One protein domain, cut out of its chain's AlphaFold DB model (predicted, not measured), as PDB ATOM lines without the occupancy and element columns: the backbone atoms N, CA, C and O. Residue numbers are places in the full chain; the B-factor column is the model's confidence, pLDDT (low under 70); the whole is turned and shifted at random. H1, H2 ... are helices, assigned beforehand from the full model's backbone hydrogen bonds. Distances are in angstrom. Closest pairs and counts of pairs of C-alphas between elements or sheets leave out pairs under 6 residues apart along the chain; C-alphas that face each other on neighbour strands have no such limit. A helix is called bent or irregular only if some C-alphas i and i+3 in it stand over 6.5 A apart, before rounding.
ATOM      1  N   ASN A  54     321.317 276.054 290.597       68.75
ATOM      2  CA  ASN A  54     320.021 276.065 289.911       68.75
ATOM      3  C   ASN A  54     319.463 274.653 289.655       68.75
ATOM      4  O   ASN A  54     318.249 274.452 289.694       68.75
ATOM      5  N   THR A  55     320.327 273.666 289.396       81.75
ATOM      6  CA  THR A  55     319.903 272.280 289.139       81.75
ATOM      7  C   THR A  55     319.524 271.557 290.429       81.75
ATOM      8  O   THR A  55     318.483 270.905 290.463       81.75
ATOM      9  N   VAL A  56     320.299 271.731 291.504       84.81
ATOM     10  CA  VAL A  56     319.991 271.195 292.841       84.81
ATOM     11  C   VAL A  56     318.653 271.726 293.365       84.81
ATOM     12  O   VAL A  56     317.798 270.937 293.769       84.81
ATOM     13  N   GLU A  57     318.420 273.038 293.275       87.00
ATOM     14  CA  GLU A  57     317.160 273.656 293.711       87.00
ATOM     15  C   GLU A  57     315.965 273.195 292.855       87.00
ATOM     16  O   GLU A  57     314.878 272.913 293.364       87.00
ATOM     17  N   SER A  58     316.178 273.014 291.545       86.69
ATOM     18  CA  SER A  58     315.167 272.451 290.641       86.69
ATOM     19  C   SER A  58     314.806 271.005 290.998       86.69
ATOM     20  O   SER A  58     313.626 270.645 290.964       86.69
ATOM     21  N   LEU A  59     315.787 270.175 291.374       87.50
ATOM     22  CA  LEU A  59     315.568 268.795 291.823       87.50
ATOM     23  C   LEU A  59     314.819 268.742 293.160       87.50
ATOM     24  O   LEU A  59     313.875 267.962 293.298       87.50
ATOM     25  N   LEU A  60     315.179 269.604 294.115       90.44
ATOM     26  CA  LEU A  60     314.487 269.735 295.399       90.44
ATOM     27  C   LEU A  60     313.032 270.187 295.198       90.44
ATOM     28  O   LEU A  60     312.108 269.573 295.738       90.44
ATOM     29  N   THR A  61     312.803 271.200 294.359       89.81
ATOM     30  CA  THR A  61     311.463 271.666 293.976       89.81
ATOM     31  C   THR A  61     310.649 270.559 293.293       89.81
ATOM     32  O   THR A  61     309.459 270.388 293.577       89.81
ATOM     33  N   LEU A  62     311.269 269.778 292.402       88.69
ATOM     34  CA  LEU A  62     310.623 268.657 291.721       88.69
ATOM     35  C   LEU A  62     310.227 267.547 292.704       88.69
ATOM     36  O   LEU A  62     309.097 267.061 292.637       88.69
ATOM     37  N   ALA A  63     311.112 267.170 293.627       90.75
ATOM     38  CA  ALA A  63     310.846 266.133 294.621       90.75
ATOM     39  C   ALA A  63     309.684 266.520 295.554       90.75
ATOM     40  O   ALA A  63     308.765 265.724 295.747       90.75
ATOM     41  N   HIS A  64     309.638 267.769 296.033       93.94
ATOM     42  CA  HIS A  64     308.500 268.271 296.811       93.94
ATOM     43  C   HIS A  64     307.186 268.231 296.015       93.94
ATOM     44  O   HIS A  64     306.187 267.717 296.516       93.94
ATOM     45  N   LYS A  65     307.184 268.668 294.745       93.50
ATOM     46  CA  LYS A  65     306.003 268.570 293.863       93.50
ATOM     47  C   LYS A  65     305.538 267.120 293.665       93.50
ATOM     48  O   LYS A  65     304.330 266.865 293.640       93.50
ATOM     49  N   ARG A  66     306.470 266.161 293.558       92.06
ATOM     50  CA  ARG A  66     306.165 264.721 293.455       92.06
ATOM     51  C   ARG A  66     305.526 264.188 294.735       92.06
ATOM     52  O   ARG A  66     304.473 263.564 294.636       92.06
ATOM     53  N   ILE A  67     306.073 264.510 295.910       94.25
ATOM     54  CA  ILE A  67     305.474 264.164 297.214       94.25
ATOM     55  C   ILE A  67     304.056 264.738 297.328       94.25
ATOM     56  O   ILE A  67     303.123 263.997 297.632       94.25
ATOM     57  N   THR A  68     303.858 266.029 297.032       94.94
ATOM     58  CA  THR A  68     302.527 266.661 297.078       94.94
ATOM     59  C   THR A  68     301.535 265.946 296.165       94.94
ATOM     60  O   THR A  68     300.415 265.656 296.586       94.94
ATOM     61  N   THR A  69     301.956 265.610 294.942       94.06
ATOM     62  CA  THR A  69     301.126 264.869 293.983       94.06
ATOM     63  C   THR A  69     300.771 263.480 294.506       94.06
ATOM     64  O   THR A  69     299.596 263.135 294.515       94.06
ATOM     65  N   LEU A  70     301.742 262.704 294.998       93.31
ATOM     66  CA  LEU A  70     301.507 261.361 295.544       93.31
ATOM     67  C   LEU A  70     300.542 261.385 296.734       93.31
ATOM     68  O   LEU A  70     299.563 260.645 296.741       93.31
ATOM     69  N   VAL A  71     300.746 262.287 297.700       95.06
ATOM     70  CA  VAL A  71     299.852 262.448 298.862       95.06
ATOM     71  C   VAL A  71     298.436 262.846 298.434       95.06
ATOM     72  O   VAL A  71     297.456 262.380 299.019       95.06
ATOM     73  N   TYR A  72     298.307 263.689 297.411       94.38
ATOM     74  CA  TYR A  72     297.016 264.054 296.836       94.38
ATOM     75  C   TYR A  72     296.343 262.858 296.135       94.38
ATOM     76  O   TYR A  72     295.201 262.543 296.468       94.38
ATOM     77  N   LEU A  73     297.048 262.126 295.261       92.44
ATOM     78  CA  LEU A  73     296.531 260.914 294.609       92.44
ATOM     79  C   LEU A  73     296.111 259.853 295.640       92.44
ATOM     80  O   LEU A  73     295.048 259.248 295.508       92.44
ATOM     81  N   LYS A  74     296.890 259.681 296.715       92.56
ATOM     82  CA  LYS A  74     296.562 258.803 297.845       92.56
ATOM     83  C   LYS A  74     295.224 259.187 298.487       92.56
ATOM     84  O   LYS A  74     294.381 258.327 298.721       92.56
ATOM     85  N   LYS A  75     294.981 260.484 298.721       92.12
ATOM     86  CA  LYS A  75     293.708 260.990 299.272       92.12
ATOM     87  C   LYS A  75     292.530 260.839 298.302       92.12
ATOM     88  O   LYS A  75     291.421 260.579 298.768       92.12
ATOM     89  N   VAL A  76     292.754 260.967 296.991       91.06
ATOM     90  CA  VAL A  76     291.735 260.688 295.958       91.06
ATOM     91  C   VAL A  76     291.341 259.211 296.001       91.06
ATOM     92  O   VAL A  76     290.159 258.905 296.080       91.06
ATOM     93  N   HIS A  77     292.313 258.291 296.050       89.44
ATOM     94  CA  HIS A  77     292.052 256.845 296.142       89.44
ATOM     95  C   HIS A  77     291.402 256.401 297.470       89.44
ATOM     96  O   HIS A  77     290.882 255.290 297.577       89.44
ATOM     97  N   GLN A  78     291.386 257.278 298.478       90.69
ATOM     98  CA  GLN A  78     290.627 257.109 299.722       90.69
ATOM     99  C   GLN A  78     289.234 257.770 299.680       90.69
ATOM    100  O   GLN A  78     288.524 257.725 300.681       90.69
ATOM    101  N   GLY A  79     288.851 258.424 298.577       88.88
ATOM    102  CA  GLY A  79     287.593 259.169 298.444       88.88
ATOM    103  C   GLY A  79     287.490 260.419 299.328       88.88
ATOM    104  O   GLY A  79     286.388 260.869 299.627       88.88
ATOM    105  N   LYS A  80     288.623 260.971 299.790       86.25
ATOM    106  CA  LYS A  80     288.667 262.062 300.789       86.25
ATOM    107  C   LYS A  80     288.798 263.466 300.193       86.25
ATOM    108  O   LYS A  80     288.654 264.443 300.923       86.25
ATOM    109  N   VAL A  81     289.142 263.588 298.910       91.62
ATOM    110  CA  VAL A  81     289.357 264.876 298.228       91.62
ATOM    111  C   VAL A  81     288.852 264.830 296.788       91.62
ATOM    112  O   VAL A  81     288.795 263.768 296.172       91.62
ATOM    113  N   HIS A  82     288.522 266.001 296.246       89.50
ATOM    114  CA  HIS A  82     288.057 266.153 294.871       89.50
ATOM    115  C   HIS A  82     289.202 265.959 293.867       89.50
ATOM    116  O   HIS A  82     290.258 266.582 293.986       89.50
ATOM    117  N   TRP A  83     288.952 265.168 292.828       88.19
ATOM    118  CA  TRP A  83     289.798 265.057 291.650       88.19
ATOM    119  C   TRP A  83     289.758 266.356 290.830       88.19
ATOM    120  O   TRP A  83     288.693 266.805 290.404       88.19
ATOM    121  N   PHE A  84     290.930 266.975 290.656       86.81
ATOM    122  CA  PHE A  84     291.173 268.282 290.028       86.81
ATOM    123  C   PHE A  84     290.282 269.422 290.553       86.81
ATOM    124  O   PHE A  84     290.047 270.399 289.851       86.81
ATOM    125  N   ASN A  85     289.821 269.322 291.806       86.50
ATOM    126  CA  ASN A  85     288.817 270.212 292.410       86.50
ATOM    127  C   ASN A  85     287.442 270.209 291.704       86.50
ATOM    128  O   ASN A  85     286.620 271.076 291.989       86.50
ATOM    129  N   THR A  86     287.176 269.238 290.823       91.00
ATOM    130  CA  THR A  86     285.954 269.181 290.001       91.00
ATOM    131  C   THR A  86     285.008 268.069 290.440       91.00
ATOM    132  O   THR A  86     283.819 268.318 290.610       91.00
ATOM    133  N   ILE A  87     285.511 266.842 290.624       89.50
ATOM    134  CA  ILE A  87     284.671 265.667 290.916       89.50
ATOM    135  C   ILE A  87     285.136 264.981 292.200       89.50
ATOM    136  O   ILE A  87     286.310 264.639 292.333       89.50
ATOM    137  N   LEU A  88     284.239 264.778 293.164       90.12
ATOM    138  CA  LEU A  88     284.506 263.880 294.287       90.12
ATOM    139  C   LEU A  88     284.173 262.463 293.832       90.12
ATOM    140  O   LEU A  88     283.021 262.181 293.525       90.12
ATOM    141  N   LEU A  89     285.177 261.593 293.779       86.31
ATOM    142  CA  LEU A  89     284.969 260.180 293.491       86.31
ATOM    143  C   LEU A  89     284.936 259.435 294.827       86.31
ATOM    144  O   LEU A  89     285.934 259.424 295.550       86.31
ATOM    145  N   SER A  90     283.794 258.854 295.189       89.75
ATOM    146  CA  SER A  90     283.667 258.109 296.444       89.75
ATOM    147  C   SER A  90     284.394 256.759 296.374       89.75
ATOM    148  O   SER A  90     284.614 256.208 295.294       89.75
ATOM    149  N   ARG A  91     284.767 256.191 297.532       89.00
ATOM    150  CA  ARG A  91     285.438 254.878 297.594       89.00
ATOM    151  C   ARG A  91     284.622 253.751 296.915       89.00
ATOM    152  O   ARG A  91     285.231 253.050 296.112       89.00
ATOM    153  N   PRO A  92     283.287 253.625 297.100       89.44
ATOM    154  CA  PRO A  92     282.492 252.606 296.404       89.44
ATOM    155  C   PRO A  92     282.417 252.802 294.882       89.44
ATOM    156  O   PRO A  92     282.392 251.830 294.128       89.44
ATOM    157  N   GLU A  93     282.403 254.051 294.400       86.88
ATOM    158  CA  GLU A  93     282.504 254.318 292.959       86.88
ATOM    159  C   GLU A  93     283.869 253.880 292.430       86.88
ATOM    160  O   GLU A  93     283.937 253.200 291.410       86.88
ATOM    161  N   LEU A  94     284.950 254.221 293.136       87.00
ATOM    162  CA  LEU A  94     286.304 253.789 292.798       87.00
ATOM    163  C   LEU A  94     286.421 252.266 292.733       87.00
ATOM    164  O   LEU A  94     286.973 251.755 291.764       87.00
ATOM    165  N   GLU A  95     285.890 251.543 293.715       87.50
ATOM    166  CA  GLU A  95     285.919 250.076 293.750       87.50
ATOM    167  C   GLU A  95     285.237 249.462 292.520       87.50
ATOM    168  O   GLU A  95     285.800 248.561 291.902       87.50
ATOM    169  N   LYS A  96     284.113 250.036 292.071       84.88
ATOM    170  CA  LYS A  96     283.455 249.671 290.805       84.88
ATOM    171  C   LYS A  96     284.284 250.014 289.557       84.88
ATOM    172  O   LYS A  96     284.145 249.360 288.527       84.88
ATOM    173  N   TRP A  97     285.121 251.051 289.594       83.38
ATOM    174  CA  TRP A  97     286.014 251.380 288.476       83.38
ATOM    175  C   TRP A  97     287.290 250.536 288.460       83.38
ATOM    176  O   TRP A  97     287.873 250.377 287.387       83.38
ATOM    177  N   PHE A  98     287.727 249.995 289.599       84.50
ATOM    178  CA  PHE A  98     288.987 249.265 289.777       84.50
ATOM    179  C   PHE A  98     288.768 247.780 290.125       84.50
ATOM    180  O   PHE A  98     289.404 247.251 291.035       84.50
ATOM    181  N   ASP A  99     287.902 247.101 289.359       84.50
ATOM    182  CA  ASP A  99     287.594 245.671 289.512       84.50
ATOM    183  C   ASP A  99     288.850 244.810 289.709       84.50
ATOM    184  O   ASP A  99     289.775 244.847 288.888       84.50
ATOM    185  N   HIS A 100     288.840 243.961 290.742       84.31
ATOM    186  CA  HIS A 100     289.988 243.140 291.130       84.31
ATOM    187  C   HIS A 100     290.625 242.410 289.933       84.31
ATOM    188  O   HIS A 100     291.799 242.630 289.639       84.31
ATOM    189  N   HIS A 101     289.846 241.640 289.159       81.25
ATOM    190  CA  HIS A 101     290.350 240.888 287.999       81.25
ATOM    191  C   HIS A 101     291.052 241.742 286.934       81.25
ATOM    192  O   HIS A 101     291.995 241.266 286.301       81.25
ATOM    193  N   ARG A 102     290.623 242.994 286.730       85.62
ATOM    194  CA  ARG A 102     291.262 243.913 285.774       85.62
ATOM    195  C   ARG A 102     292.569 244.482 286.326       85.62
ATOM    196  O   ARG A 102     293.438 244.890 285.558       85.62
ATOM    197  N   MET A 103     292.699 244.508 287.649       85.81
ATOM    198  CA  MET A 103     293.790 245.155 288.362       85.81
ATOM    199  C   MET A 103     294.886 244.194 288.831       85.81
ATOM    200  O   MET A 103     296.008 244.672 288.950       85.81
ATOM    201  N   ILE A 104     294.628 242.881 288.994       83.62
ATOM    202  CA  ILE A 104     295.598 241.851 289.457       83.62
ATOM    203  C   ILE A 104     297.025 242.117 288.956       83.62
ATOM    204  O   ILE A 104     297.920 242.342 289.762       83.62
ATOM    205  N   THR A 105     297.247 242.172 287.637       82.88
ATOM    206  CA  THR A 105     298.594 242.356 287.063       82.88
ATOM    207  C   THR A 105     299.247 243.676 287.485       82.88
ATOM    208  O   THR A 105     300.446 243.713 287.759       82.88
ATOM    209  N   ARG A 106     298.479 244.775 287.554       86.25
ATOM    210  CA  ARG A 106     298.981 246.085 288.000       86.25
ATOM    211  C   ARG A 106     299.248 246.076 289.508       86.25
ATOM    212  O   ARG A 106     300.282 246.579 289.931       86.25
ATOM    213  N   THR A 107     298.376 245.452 290.296       88.81
ATOM    214  CA  THR A 107     298.542 245.282 291.743       88.81
ATOM    215  C   THR A 107     299.790 244.458 292.070       88.81
ATOM    216  O   THR A 107     300.608 244.892 292.874       88.81
ATOM    217  N   THR A 108     300.011 243.319 291.404       86.00
ATOM    218  CA  THR A 108     301.212 242.492 291.603       86.00
ATOM    219  C   THR A 108     302.489 243.240 291.212       86.00
ATOM    220  O   THR A 108     303.457 243.218 291.970       86.00
ATOM    221  N   LYS A 109     302.483 243.981 290.091       85.94
ATOM    222  CA  LYS A 109     303.586 244.885 289.713       85.94
ATOM    223  C   LYS A 109     303.880 245.933 290.791       85.94
ATOM    224  O   LYS A 109     305.036 246.126 291.154       85.94
ATOM    225  N   PHE A 110     302.846 246.596 291.308       90.62
ATOM    226  CA  PHE A 110     302.977 247.628 292.340       90.62
ATOM    227  C   PHE A 110     303.480 247.064 293.673       90.62
ATOM    228  O   PHE A 110     304.320 247.694 294.312       90.62
ATOM    229  N   ALA A 111     303.037 245.866 294.059       89.81
ATOM    230  CA  ALA A 111     303.541 245.176 295.240       89.81
ATOM    231  C   ALA A 111     305.031 244.825 295.092       89.81
ATOM    232  O   ALA A 111     305.818 245.153 295.974       89.81
ATOM    233  N   ILE A 112     305.438 244.219 293.968       86.62
ATOM    234  CA  ILE A 112     306.847 243.872 293.702       86.62
ATOM    235  C   ILE A 112     307.729 245.121 293.686       86.62
ATOM    236  O   ILE A 112     308.775 245.124 294.333       86.62
ATOM    237  N   LEU A 113     307.290 246.207 293.042       89.81
ATOM    238  CA  LEU A 113     308.005 247.483 293.080       89.81
ATOM    239  C   LEU A 113     308.141 248.011 294.515       89.81
ATOM    240  O   LEU A 113     309.242 248.349 294.930       89.81
ATOM    241  N   GLY A 114     307.051 248.047 295.288       90.06
ATOM    242  CA  GLY A 114     307.060 248.543 296.668       90.06
ATOM    243  C   GLY A 114     307.970 247.732 297.597       90.06
ATOM    244  O   GLY A 114     308.753 248.312 298.344       90.06
ATOM    245  N   MET A 115     307.926 246.401 297.505       87.19
ATOM    246  CA  MET A 115     308.795 245.518 298.292       87.19
ATOM    247  C   MET A 115     310.269 245.657 297.889       87.19
ATOM    248  O   MET A 115     311.133 245.700 298.760       87.19
ATOM    249  N   SER A 116     310.550 245.797 296.591       89.62
ATOM    250  CA  SER A 116     311.913 246.017 296.090       89.62
ATOM    251  C   SER A 116     312.456 247.397 296.483       89.62
ATOM    252  O   SER A 116     313.616 247.518 296.841       89.62
ATOM    253  N   LEU A 117     311.622 248.445 296.489       90.25
ATOM    254  CA  LEU A 117     312.012 249.777 296.972       90.25
ATOM    255  C   LEU A 117     312.329 249.789 298.475       90.25
ATOM    256  O   LEU A 117     313.172 250.573 298.907       90.25
ATOM    257  N   SER A 118     311.675 248.927 299.260       90.50
ATOM    258  CA  SER A 118     311.862 248.854 300.714       90.50
ATOM    259  C   SER A 118     313.296 248.491 301.111       90.50
ATOM    260  O   SER A 118     313.887 249.175 301.942       90.50
ATOM    261  N   SER A 119     313.921 247.513 300.446       88.62
ATOM    262  CA  SER A 119     315.307 247.110 300.746       88.62
ATOM    263  C   SER A 119     316.350 248.189 300.411       88.62
ATOM    264  O   SER A 119     317.437 248.213 300.985       88.62
ATOM    265  N   LEU A 120     316.026 249.133 299.520       90.00
ATOM    266  CA  LEU A 120     316.890 250.273 299.197       90.00
ATOM    267  C   LEU A 120     316.789 251.402 300.239       90.00
ATOM    268  O   LEU A 120     317.665 252.278 300.286       90.00
ATOM    269  N   LEU A 121     315.767 251.413 301.104       91.94
ATOM    270  CA  LEU A 121     315.645 252.413 302.170       91.94
ATOM    271  C   LEU A 121     316.692 252.241 303.283       91.94
ATOM    272  O   LEU A 121     317.054 253.247 303.899       91.94
ATOM    273  N   ASP A 122     317.320 251.074 303.408       90.56
ATOM    274  CA  ASP A 122     318.413 250.843 304.363       90.56
ATOM    275  C   ASP A 122     319.766 251.433 303.908       90.56
ATOM    276  O   ASP A 122     320.618 251.761 304.733       90.56
ATOM    277  N   ILE A 123     319.978 251.653 302.603       92.44
ATOM    278  CA  ILE A 123     321.279 252.105 302.066       92.44
ATOM    279  C   ILE A 123     321.591 253.547 302.507       92.44
ATOM    280  O   ILE A 123     320.974 254.496 302.018       92.44
ATOM    281  N   ASN A 124     322.558 253.749 303.408       91.94
ATOM    282  CA  ASN A 124     322.882 255.087 303.927       91.94
ATOM    283  C   ASN A 124     323.777 255.937 303.005       91.94
ATOM    284  O   ASN A 124     323.834 257.150 303.186       91.94
ATOM    285  N   ASN A 125     324.475 255.339 302.036       92.19
ATOM    286  CA  ASN A 125     325.324 256.065 301.087       92.19
ATOM    287  C   ASN A 125     324.505 256.538 299.875       92.19
ATOM    288  O   ASN A 125     323.824 255.739 299.238       92.19
ATOM    289  N   LEU A 126     324.604 257.826 299.527       89.12
ATOM    290  CA  LEU A 126     323.918 258.412 298.372       89.12
ATOM    291  C   LEU A 126     324.298 257.741 297.041       89.12
ATOM    292  O   LEU A 126     323.417 257.477 296.229       89.12
ATOM    293  N   GLN A 127     325.585 257.480 296.797       89.62
ATOM    294  CA  GLN A 127     326.039 256.941 295.508       89.62
ATOM    295  C   GLN A 127     325.539 255.507 295.310       89.62
ATOM    296  O   GLN A 127     324.981 255.181 294.261       89.62
ATOM    297  N   ASP A 128     325.652 254.681 296.351       88.56
ATOM    298  CA  ASP A 128     325.159 253.302 296.336       88.56
ATOM    299  C   ASP A 128     323.625 253.259 296.250       88.56
ATOM    300  O   ASP A 128     323.075 252.463 295.495       88.56
ATOM    301  N   PHE A 129     322.928 254.168 296.946       90.00
ATOM    302  CA  PHE A 129     321.472 254.304 296.873       90.00
ATOM    303  C   PHE A 129     320.997 254.683 295.465       90.00
ATOM    304  O   PHE A 129     320.096 254.038 294.937       90.00
ATOM    305  N   LEU A 130     321.606 255.691 294.828       89.62
ATOM    306  CA  LEU A 130     321.246 256.087 293.461       89.62
ATOM    307  C   LEU A 130     321.546 254.975 292.454       89.62
ATOM    308  O   LEU A 130     320.719 254.708 291.585       89.62
ATOM    309  N   LYS A 131     322.691 254.296 292.588       87.81
ATOM    310  CA  LYS A 131     323.056 253.163 291.730       87.81
ATOM    311  C   LYS A 131     322.060 252.008 291.875       87.81
ATOM    312  O   LYS A 131     321.576 251.504 290.866       87.81
ATOM    313  N   ALA A 132     321.707 251.636 293.106       88.00
ATOM    314  CA  ALA A 132     320.699 250.614 293.377       88.00
ATOM    315  C   ALA A 132     319.318 251.017 292.830       88.00
ATOM    316  O   ALA A 132     318.671 250.207 292.176       88.00
ATOM    317  N   MET A 133     318.890 252.272 293.018       87.12
ATOM    318  CA  MET A 133     317.619 252.791 292.488       87.12
ATOM    319  C   MET A 133     317.552 252.737 290.955       87.12
ATOM    320  O   MET A 133     316.529 252.341 290.402       87.12
ATOM    321  N   ILE A 134     318.628 253.127 290.260       89.75
ATOM    322  CA  ILE A 134     318.699 253.080 288.790       89.75
ATOM    323  C   ILE A 134     318.659 251.628 288.304       89.75
ATOM    324  O   ILE A 134     317.878 251.310 287.406       89.75
ATOM    325  N   ASN A 135     319.452 250.746 288.922       87.56
ATOM    326  CA  ASN A 135     319.480 249.327 288.580       87.56
ATOM    327  C   ASN A 135     318.117 248.664 288.817       87.56
ATOM    328  O   ASN A 135     317.626 247.982 287.924       87.56
ATOM    329  N   LEU A 136     317.472 248.924 289.959       87.38
ATOM    330  CA  LEU A 136     316.138 248.417 290.280       87.38
ATOM    331  C   LEU A 136     315.092 248.858 289.252       87.38
ATOM    332  O   LEU A 136     314.300 248.038 288.801       87.38
ATOM    333  N   LEU A 137     315.069 250.139 288.872       88.25
ATOM    334  CA  LEU A 137     314.107 250.636 287.885       88.25
ATOM    335  C   LEU A 137     314.358 250.031 286.496       88.25
ATOM    336  O   LEU A 137     313.406 249.648 285.822       88.25
ATOM    337  N   HIS A 138     315.621 249.887 286.088       86.62
ATOM    338  CA  HIS A 138     315.976 249.216 284.837       86.62
ATOM    339  C   HIS A 138     315.573 247.731 284.849       86.62
ATOM    340  O   HIS A 138     314.988 247.236 283.888       86.62
ATOM    341  N   GLU A 139     315.847 247.024 285.948       84.62
ATOM    342  CA  GLU A 139     315.451 245.629 286.137       84.62
ATOM    343  C   GLU A 139     313.919 245.496 286.107       84.62
ATOM    344  O   GLU A 139     313.401 244.677 285.355       84.62
ATOM    345  N   PHE A 140     313.183 246.364 286.809       85.50
ATOM    346  CA  PHE A 140     311.717 246.370 286.856       85.50
ATOM    347  C   PHE A 140     311.058 246.548 285.480       85.50
ATOM    348  O   PHE A 140     310.154 245.786 285.132       85.50
ATOM    349  N   GLU A 141     311.521 247.518 284.684       83.38
ATOM    350  CA  GLU A 141     311.026 247.758 283.319       83.38
ATOM    351  C   GLU A 141     311.389 246.608 282.360       83.38
ATOM    352  O   GLU A 141     310.662 246.345 281.400       83.38
ATOM    353  N   SER A 142     312.480 245.879 282.628       81.31
ATOM    354  CA  SER A 142     312.908 244.746 281.797       81.31
ATOM    355  C   SER A 142     312.051 243.482 281.962       81.31
ATOM    356  O   SER A 142     312.086 242.612 281.089       81.31
ATOM    357  N   ILE A 143     311.266 243.357 283.043       76.69
ATOM    358  CA  ILE A 143     310.495 242.141 283.340       76.69
ATOM    359  C   ILE A 143     309.271 242.029 282.409       76.69
ATOM    360  O   ILE A 143     308.349 242.850 282.485       76.69
ATOM    361  N   PRO A 144     309.159 240.956 281.596       75.19
ATOM    362  CA  PRO A 144     307.975 240.717 280.776       75.19
ATOM    363  C   PRO A 144     306.704 240.554 281.618       75.19
ATOM    364  O   PRO A 144     306.713 239.870 282.645       75.19
ATOM    365  N   ASN A 145     305.583 241.106 281.137       68.75
ATOM    366  CA  ASN A 145     304.281 241.098 281.823       68.75
ATOM    367  C   ASN A 145     303.831 239.709 282.325       68.75
ATOM    368  O   ASN A 145     303.152 239.620 283.346       68.75
ATOM    369  N   ASP A 146     304.218 238.630 281.643       64.50
ATOM    370  CA  ASP A 146     303.871 237.256 282.009       64.50
ATOM    371  C   ASP A 146     304.506 236.759 283.317       64.50
ATOM    372  O   ASP A 146     303.935 235.881 283.966       64.50
ATOM    373  N   ASN A 147     305.633 237.334 283.753       66.31
ATOM    374  CA  ASN A 147     306.280 236.952 285.013       66.31
ATOM    375  C   ASN A 147     305.540 237.469 286.257       66.31
ATOM    376  O   ASN A 147     305.694 236.899 287.334       66.31
ATOM    377  N   PHE A 148     304.686 238.485 286.101       65.88
ATOM    378  CA  PHE A 148     303.878 239.071 287.178       65.88
ATOM    379  C   PHE A 148     302.564 238.317 287.454       65.88
ATOM    380  O   PHE A 148     301.739 238.781 288.238       65.88
ATOM    381  N   LYS A 149     302.329 237.166 286.810       59.19
ATOM    382  CA  LYS A 149     301.142 236.332 287.055       59.19
ATOM    383  C   LYS A 149     301.299 235.555 288.377       59.19
ATOM    384  O   LYS A 149     302.264 234.796 288.492       59.19
ATOM    385  N   PRO A 150     300.363 235.663 289.345       55.97
ATOM    386  CA  PRO A 150     300.420 234.902 290.595       55.97
ATOM    387  C   PRO A 150     300.528 233.386 290.351       55.97
ATOM    388  O   PRO A 150     299.602 232.741 289.851       55.97
ATOM    389  N   LYS A 151     301.673 232.786 290.710       54.31
ATOM    390  CA  LYS A 151     301.984 231.373 290.409       54.31
ATOM    391  C   LYS A 151     301.223 230.356 291.276       54.31
ATOM    392  O   LYS A 151     301.387 229.152 291.071       54.31
ATOM    393  N   ILE A 152     300.304 230.802 292.138       53.03
ATOM    394  CA  ILE A 152     299.344 229.949 292.863       53.03
ATOM    395  C   ILE A 152     298.555 229.006 291.929       53.03
ATOM    396  O   ILE A 152     298.288 227.860 292.285       53.03
ATOM    397  N   THR A 153     298.287 229.415 290.681       45.28
ATOM    398  CA  THR A 153     297.611 228.579 289.660       45.28
ATOM    399  C   THR A 153     298.518 227.512 289.006       45.28
ATOM    400  O   THR A 153     298.023 226.602 288.333       45.28
ATOM    401  N   SER A 154     299.840 227.576 289.212       46.19
ATOM    402  CA  SER A 154     300.786 226.538 288.764       46.19
ATOM    403  C   SER A 154     301.035 225.467 289.828       46.19
ATOM    404  O   SER A 154     301.259 224.309 289.472       46.19
ATOM    405  N   LEU A 182     315.809 235.756 289.204       46.47
ATOM    406  CA  LEU A 182     316.222 235.872 287.806       46.47
ATOM    407  C   LEU A 182     317.767 235.824 287.736       46.47
ATOM    408  O   LEU A 182     318.425 236.719 287.220       46.47
ATOM    409  N   GLN A 183     318.356 234.787 288.343       45.22
ATOM    410  CA  GLN A 183     319.804 234.601 288.451       45.22
ATOM    411  C   GLN A 183     320.352 233.904 287.202       45.22
ATOM    412  O   GLN A 183     320.456 232.680 287.164       45.22
ATOM    413  N   ASP A 184     320.737 234.708 286.212       36.09
ATOM    414  CA  ASP A 184     321.648 234.310 285.122       36.09
ATOM    415  C   ASP A 184     322.774 235.345 284.887       36.09
ATOM    416  O   ASP A 184     323.400 235.393 283.836       36.09
ATOM    417  N   SER A 185     323.053 236.177 285.895       39.53
ATOM    418  CA  SER A 185     324.217 237.069 285.968       39.53
ATOM    419  C   SER A 185     324.653 237.180 287.426       39.53
ATOM    420  O   SER A 185     323.810 237.194 288.321       39.53
ATOM    421  N   GLY A 186     325.963 237.251 287.683       44.97
ATOM    422  CA  GLY A 186     326.550 237.237 289.035       44.97
ATOM    423  C   GLY A 186     326.353 238.511 289.869       44.97
ATOM    424  O   GLY A 186     327.055 238.693 290.862       44.97
ATOM    425  N   ASP A 187     325.436 239.386 289.465       52.16
ATOM    426  CA  ASP A 187     325.096 240.629 290.149       52.16
ATOM    427  C   ASP A 187     323.942 240.410 291.148       52.16
ATOM    428  O   ASP A 187     323.062 239.575 290.913       52.16
ATOM    429  N   PRO A 188     323.890 241.158 292.265       57.12
ATOM    430  CA  PRO A 188     322.731 241.140 293.147       57.12
ATOM    431  C   PRO A 188     321.521 241.759 292.429       57.12
ATOM    432  O   PRO A 188     321.463 242.972 292.231       57.12
ATOM    433  N   SER A 189     320.552 240.918 292.057       69.94
ATOM    434  CA  SER A 189     319.217 241.351 291.621       69.94
ATOM    435  C   SER A 189     318.569 242.192 292.726       69.94
ATOM    436  O   SER A 189     318.573 241.802 293.897       69.94
ATOM    437  N   PHE A 190     318.035 243.356 292.358       72.94
ATOM    438  CA  PHE A 190     317.351 244.260 293.285       72.94
ATOM    439  C   PHE A 190     315.839 243.996 293.329       72.94
ATOM    440  O   PHE A 190     315.150 244.499 294.217       72.94
ATOM    441  N   ILE A 191     315.316 243.191 292.399       79.06
ATOM    442  CA  ILE A 191     313.905 242.808 292.335       79.06
ATOM    443  C   ILE A 191     313.578 241.728 293.367       79.06
ATOM    444  O   ILE A 191     314.055 240.596 293.312       79.06
ATOM    445  N   TYR A 192     312.649 242.050 294.262       71.94
ATOM    446  CA  TYR A 192     312.087 241.109 295.221       71.94
ATOM    447  C   TYR A 192     310.722 240.591 294.750       71.94
ATOM    448  O   TYR A 192     309.730 241.323 294.730       71.94
ATOM    449  N   THR A 193     310.663 239.307 294.384       68.94
ATOM    450  CA  THR A 193     309.430 238.630 293.941       68.94
ATOM    451  C   THR A 193     309.096 237.447 294.862       68.94
ATOM    452  O   THR A 193     309.557 236.329 294.606       68.94
ATOM    453  N   PRO A 194     308.293 237.665 295.922       65.56
ATOM    454  CA  PRO A 194     307.802 236.602 296.788       65.56
ATOM    455  C   PRO A 194     306.572 235.920 296.174       65.56
ATOM    456  O   PRO A 194     305.845 236.496 295.361       65.56
ATOM    457  N   ASN A 195     306.289 234.694 296.609       68.81
ATOM    458  CA  ASN A 195     305.047 234.007 296.265       68.81
ATOM    459  C   ASN A 195     303.902 234.504 297.166       68.81
ATOM    460  O   ASN A 195     303.815 234.093 298.321       68.81
ATOM    461  N   ILE A 196     303.030 235.383 296.659       73.50
ATOM    462  CA  ILE A 196     301.867 235.872 297.418       73.50
ATOM    463  C   ILE A 196     300.761 234.793 297.414       73.50
ATOM    464  O   ILE A 196     300.279 234.443 296.334       73.50
ATOM    465  N   PRO A 197     300.333 234.263 298.579       73.50
ATOM    466  CA  PRO A 197     299.373 233.158 298.652       73.50
ATOM    467  C   PRO A 197     297.899 233.605 298.662       73.50
ATOM    468  O   PRO A 197     297.012 232.764 298.781       73.50
ATOM    469  N   PHE A 198     297.632 234.909 298.557       80.62
ATOM    470  CA  PHE A 198     296.300 235.513 298.565       80.62
ATOM    471  C   PHE A 198     296.170 236.589 297.482       80.62
ATOM    472  O   PHE A 198     297.164 237.134 296.995       80.62
ATOM    473  N   ASP A 199     294.931 236.911 297.128       83.25
ATOM    474  CA  ASP A 199     294.614 237.959 296.167       83.25
ATOM    475  C   ASP A 199     294.868 239.351 296.768       83.25
ATOM    476  O   ASP A 199     294.372 239.692 297.842       83.25
ATOM    477  N   LEU A 200     295.670 240.164 296.076       89.50
ATOM    478  CA  LEU A 200     296.047 241.502 296.534       89.50
ATOM    479  C   LEU A 200     294.940 242.528 296.243       89.50
ATOM    480  O   LEU A 200     294.496 242.666 295.099       89.50
ATOM    481  N   ASP A 201     294.565 243.319 297.249       91.44
ATOM    482  CA  ASP A 201     293.706 244.489 297.053       91.44
ATOM    483  C   ASP A 201     294.471 245.607 296.321       91.44
ATOM    484  O   ASP A 201     295.583 245.982 296.701       91.44
ATOM    485  N   TYR A 202     293.876 246.142 295.250       92.50
ATOM    486  CA  TYR A 202     294.504 247.190 294.445       92.50
ATOM    487  C   TYR A 202     294.712 248.493 295.222       92.50
ATOM    488  O   TYR A 202     295.768 249.119 295.099       92.50
ATOM    489  N   PHE A 203     293.714 248.921 295.993       92.81
ATOM    490  CA  PHE A 203     293.783 250.177 296.719       92.81
ATOM    491  C   PHE A 203     294.824 250.091 297.811       92.81
ATOM    492  O   PHE A 203     295.684 250.960 297.873       92.81
ATOM    493  N   GLU A 204     294.814 249.042 298.626       94.31
ATOM    494  CA  GLU A 204     295.702 249.006 299.787       94.31
ATOM    495  C   GLU A 204     297.173 248.840 299.357       94.31
ATOM    496  O   GLU A 204     298.061 249.479 299.932       94.31
ATOM    497  N   VAL A 205     297.437 248.130 298.251       93.94
ATOM    498  CA  VAL A 205     298.756 248.133 297.590       93.94
ATOM    499  C   VAL A 205     299.106 249.508 297.007       93.94
ATOM    500  O   VAL A 205     300.241 249.952 297.158       93.94
ATOM    501  N   TRP A 206     298.166 250.221 296.377       94.25
ATOM    502  CA  TRP A 206     298.403 251.578 295.861       94.25
ATOM    503  C   TRP A 206     298.694 252.601 296.970       94.25
ATOM    504  O   TRP A 206     299.595 253.429 296.818       94.25
ATOM    505  N   ILE A 207     297.960 252.548 298.086       94.38
ATOM    506  CA  ILE A 207     298.188 253.392 299.265       94.38
ATOM    507  C   ILE A 207     299.586 253.111 299.827       94.38
ATOM    508  O   ILE A 207     300.362 254.049 300.000       94.38
ATOM    509  N   THR A 208     299.937 251.833 300.011       95.69
ATOM    510  CA  THR A 208     301.252 251.408 300.517       95.69
ATOM    511  C   THR A 208     302.389 251.834 299.582       95.69
ATOM    512  O   THR A 208     303.364 252.430 300.031       95.69
ATOM    513  N   LEU A 209     302.252 251.619 298.267       94.44
ATOM    514  CA  LEU A 209     303.236 252.067 297.275       94.44
ATOM    515  C   LEU A 209     303.380 253.596 297.262       94.44
ATOM    516  O   LEU A 209     304.489 254.104 297.121       94.44
ATOM    517  N   SER A 210     302.280 254.338 297.421       93.81
ATOM    518  CA  SER A 210     302.319 255.803 297.483       93.81
ATOM    519  C   SER A 210     303.136 256.295 298.678       93.81
ATOM    520  O   SER A 210     303.904 257.244 298.529       93.81
ATOM    521  N   ASP A 211     303.000 255.648 299.837       95.81
ATOM    522  CA  ASP A 211     303.769 255.987 301.035       95.81
ATOM    523  C   ASP A 211     305.246 255.585 300.902       95.81
ATOM    524  O   ASP A 211     306.116 256.425 301.132       95.81
ATOM    525  N   MET A 212     305.542 254.393 300.369       95.25
ATOM    526  CA  MET A 212     306.912 253.985 300.018       95.25
ATOM    527  C   MET A 212     307.601 254.977 299.068       95.25
ATOM    528  O   MET A 212     308.753 255.358 299.277       95.25
ATOM    529  N   LEU A 213     306.904 255.443 298.026       94.25
ATOM    530  CA  LEU A 213     307.447 256.436 297.093       94.25
ATOM    531  C   LEU A 213     307.677 257.797 297.767       94.25
ATOM    532  O   LEU A 213     308.651 258.477 297.441       94.25
ATOM    533  N   VAL A 214     306.820 258.202 298.711       96.12
ATOM    534  CA  VAL A 214     307.037 259.420 299.506       96.12
ATOM    535  C   VAL A 214     308.299 259.293 300.362       96.12
ATOM    536  O   VAL A 214     309.099 260.228 300.356       96.12
ATOM    537  N   GLU A 215     308.535 258.157 301.020       96.00
ATOM    538  CA  GLU A 215     309.766 257.918 301.790       96.00
ATOM    539  C   GLU A 215     311.023 257.933 300.906       96.00
ATOM    540  O   GLU A 215     312.007 258.596 301.243       96.00
ATOM    541  N   VAL A 216     310.975 257.312 299.720       93.88
ATOM    542  CA  VAL A 216     312.058 257.371 298.719       93.88
ATOM    543  C   VAL A 216     312.365 258.820 298.313       93.88
ATOM    544  O   VAL A 216     313.531 259.228 298.312       93.88
ATOM    545  N   TYR A 217     311.344 259.637 298.023       95.12
ATOM    546  CA  TYR A 217     311.543 261.056 297.700       95.12
ATOM    547  C   TYR A 217     312.070 261.868 298.892       95.12
ATOM    548  O   TYR A 217     312.943 262.715 298.701       95.12
ATOM    549  N   GLN A 218     311.603 261.610 300.118       95.75
ATOM    550  CA  GLN A 218     312.107 262.268 301.332       95.75
ATOM    551  C   GLN A 218     313.578 261.922 301.600       95.75
ATOM    552  O   GLN A 218     314.378 262.815 301.884       95.75
ATOM    553  N   LYS A 219     313.962 260.649 301.445       93.62
ATOM    554  CA  LYS A 219     315.352 260.186 301.549       93.62
ATOM    555  C   LYS A 219     316.244 260.854 300.498       93.62
ATOM    556  O   LYS A 219     317.332 261.323 300.829       93.62
ATOM    557  N   MET A 220     315.761 260.981 299.262       90.44
ATOM    558  CA  MET A 220     316.470 261.695 298.196       90.44
ATOM    559  C   MET A 220     316.642 263.194 298.509       90.44
ATOM    560  O   MET A 220     317.744 263.714 298.352       90.44
ATOM    561  N   ILE A 221     315.604 263.878 299.013       92.69
ATOM    562  CA  ILE A 221     315.700 265.282 299.461       92.69
ATOM    563  C   ILE A 221     316.740 265.418 300.578       92.69
ATOM    564  O   ILE A 221     317.620 266.268 300.474       92.69
ATOM    565  N   LYS A 222     316.699 264.550 301.600       92.25
ATOM    566  CA  LYS A 222     317.669 264.549 302.710       92.25
ATOM    567  C   LYS A 222     319.107 264.481 302.196       92.25
ATOM    568  O   LYS A 222     319.942 265.270 302.637       92.25
ATOM    569  N   PHE A 223     319.391 263.583 301.252       89.62
ATOM    570  CA  PHE A 223     320.723 263.486 300.664       89.62
ATOM    571  C   PHE A 223     321.123 264.745 299.888       89.62
ATOM    572  O   PHE A 223     322.201 265.283 300.140       89.62
ATOM    573  N   ILE A 224     320.253 265.245 299.004       87.50
ATOM    574  CA  ILE A 224     320.509 266.454 298.203       87.50
ATOM    575  C   ILE A 224     320.801 267.651 299.122       87.50
ATOM    576  O   ILE A 224     321.820 268.320 298.948       87.50
ATOM    577  N   SER A 225     319.984 267.863 300.159       86.31
ATOM    578  CA  SER A 225     320.180 268.928 301.149       86.31
ATOM    579  C   SER A 225     321.472 268.762 301.959       86.31
ATOM    580  O   SER A 225     322.134 269.755 302.244       86.31
ATOM    581  N   SER A 226     321.869 267.527 302.295       79.38
ATOM    582  CA  SER A 226     323.121 267.246 303.023       79.38
ATOM    583  C   SER A 226     324.392 267.372 302.175       79.38
ATOM    584  O   SER A 226     325.476 267.545 302.724       79.38
ATOM    585  N   SER A 227     324.270 267.292 300.846       65.19
ATOM    586  CA  SER A 227     325.396 267.393 299.905       65.19
ATOM    587  C   SER A 227     325.750 268.832 299.505       65.19
ATOM    588  O   SER A 227     326.718 269.050 298.779       65.19
ATOM    589  N   SER A 228     324.988 269.819 299.990       55.66
ATOM    590  CA  SER A 228     325.325 271.236 299.861       55.66
ATOM    591  C   SER A 228     326.572 271.553 300.699       55.66
ATOM    592  O   SER A 228     326.522 271.393 301.922       55.66
TER     593      SER A 228
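What this domain is: This is residues 54 to 154 and 182 to 228 of the 367 residues of an uncharacterized protein of Puccinia graminis f. sp. tritici (strain CRL 75-36-700-3 / race SCCL) (UniProt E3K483). Three long helices stand side by side in a flat layer, with H6 in the middle between H1 and H3; H4 folds back on the last part of H3 as a helical hairpin, and the short H5 packs on H3. A long link and H2 lead along one end of this layer from H1 to H3. The printed part has 148 residues with six named helices, H1 to H6 in order along the chain, and no named strand; the class is all helix. It is only just compact, close to loose, with a radius of gyration of the C-alphas of 17.4 A, and its C-alphas span 48 by 46 by 21 A.

How they stand to each other: H1, residues 54 to 77, touches H6, residues 202 to 226, at a shallow tilt of 20 degrees, opposite ways; their closest C-alphas, those of Ile 67 and Val 214, are 5.5 A apart. H2, residues 91 to 97, is close to H1 but not clearly touching, with the C-alphas of His 77 and Arg 91 closest at 7.1 A. H3, residues 100 to 120, is the hub, touching three helices. It touches H6 at a shallow tilt of 28 degrees, the same way, closest at the C-alphas of Thr 107 and Tyr 202, 5.2 A. With residues 113 to 120 alone it touches H4, residues 126 to 142, in a hairpin at a shallow tilt of 25 degrees; the closest C-alphas are those of Leu 120 and Phe 129, 6.5 A. With residues 105 to 109 alone it touches H5, residues 145 to 148, closest at the C-alphas of Thr 108 and Phe 148, 6.2 A. H3, H4 and H6 form an up and down bundle, each running against the one before it. H1 and H3 are apart. Every O i to N i+4 pair is within hydrogen-bond range in H1, H2, H4 and H6, against 13 of 17 in H3; H5 is too short for such a pair.

Where its parts are: H1 begins at C-alpha 54 (320.021, 276.065, 289.911) and is 34.5 A long. H3, 29.0 A, begins at C-alpha 100 (289.988, 243.140, 291.130); it is irregular, with C-alphas 102 and 105 7.6 A apart, and has a kink of 35 degrees near residue 107. H4 is 24.1 A long. H6, the longest helix, measures 36.0 A and ends at C-alpha 226 (323.121, 267.246, 303.023).

The domain as a whole: The C-alphas farthest apart, those of Asn 54 and Ser 154, are 53.1 A apart. Residues 155 to 181 are not printed, and C-alphas 154 and 182 are 18.1 A apart across the cut. The link from H1 to H2 is long, with 13 residues. Mean pLDDT of the printed part is 83.5; residue 54 and residues 145 to 154, 182 to 189, 193 to 195 and 227 to 228 are under 70.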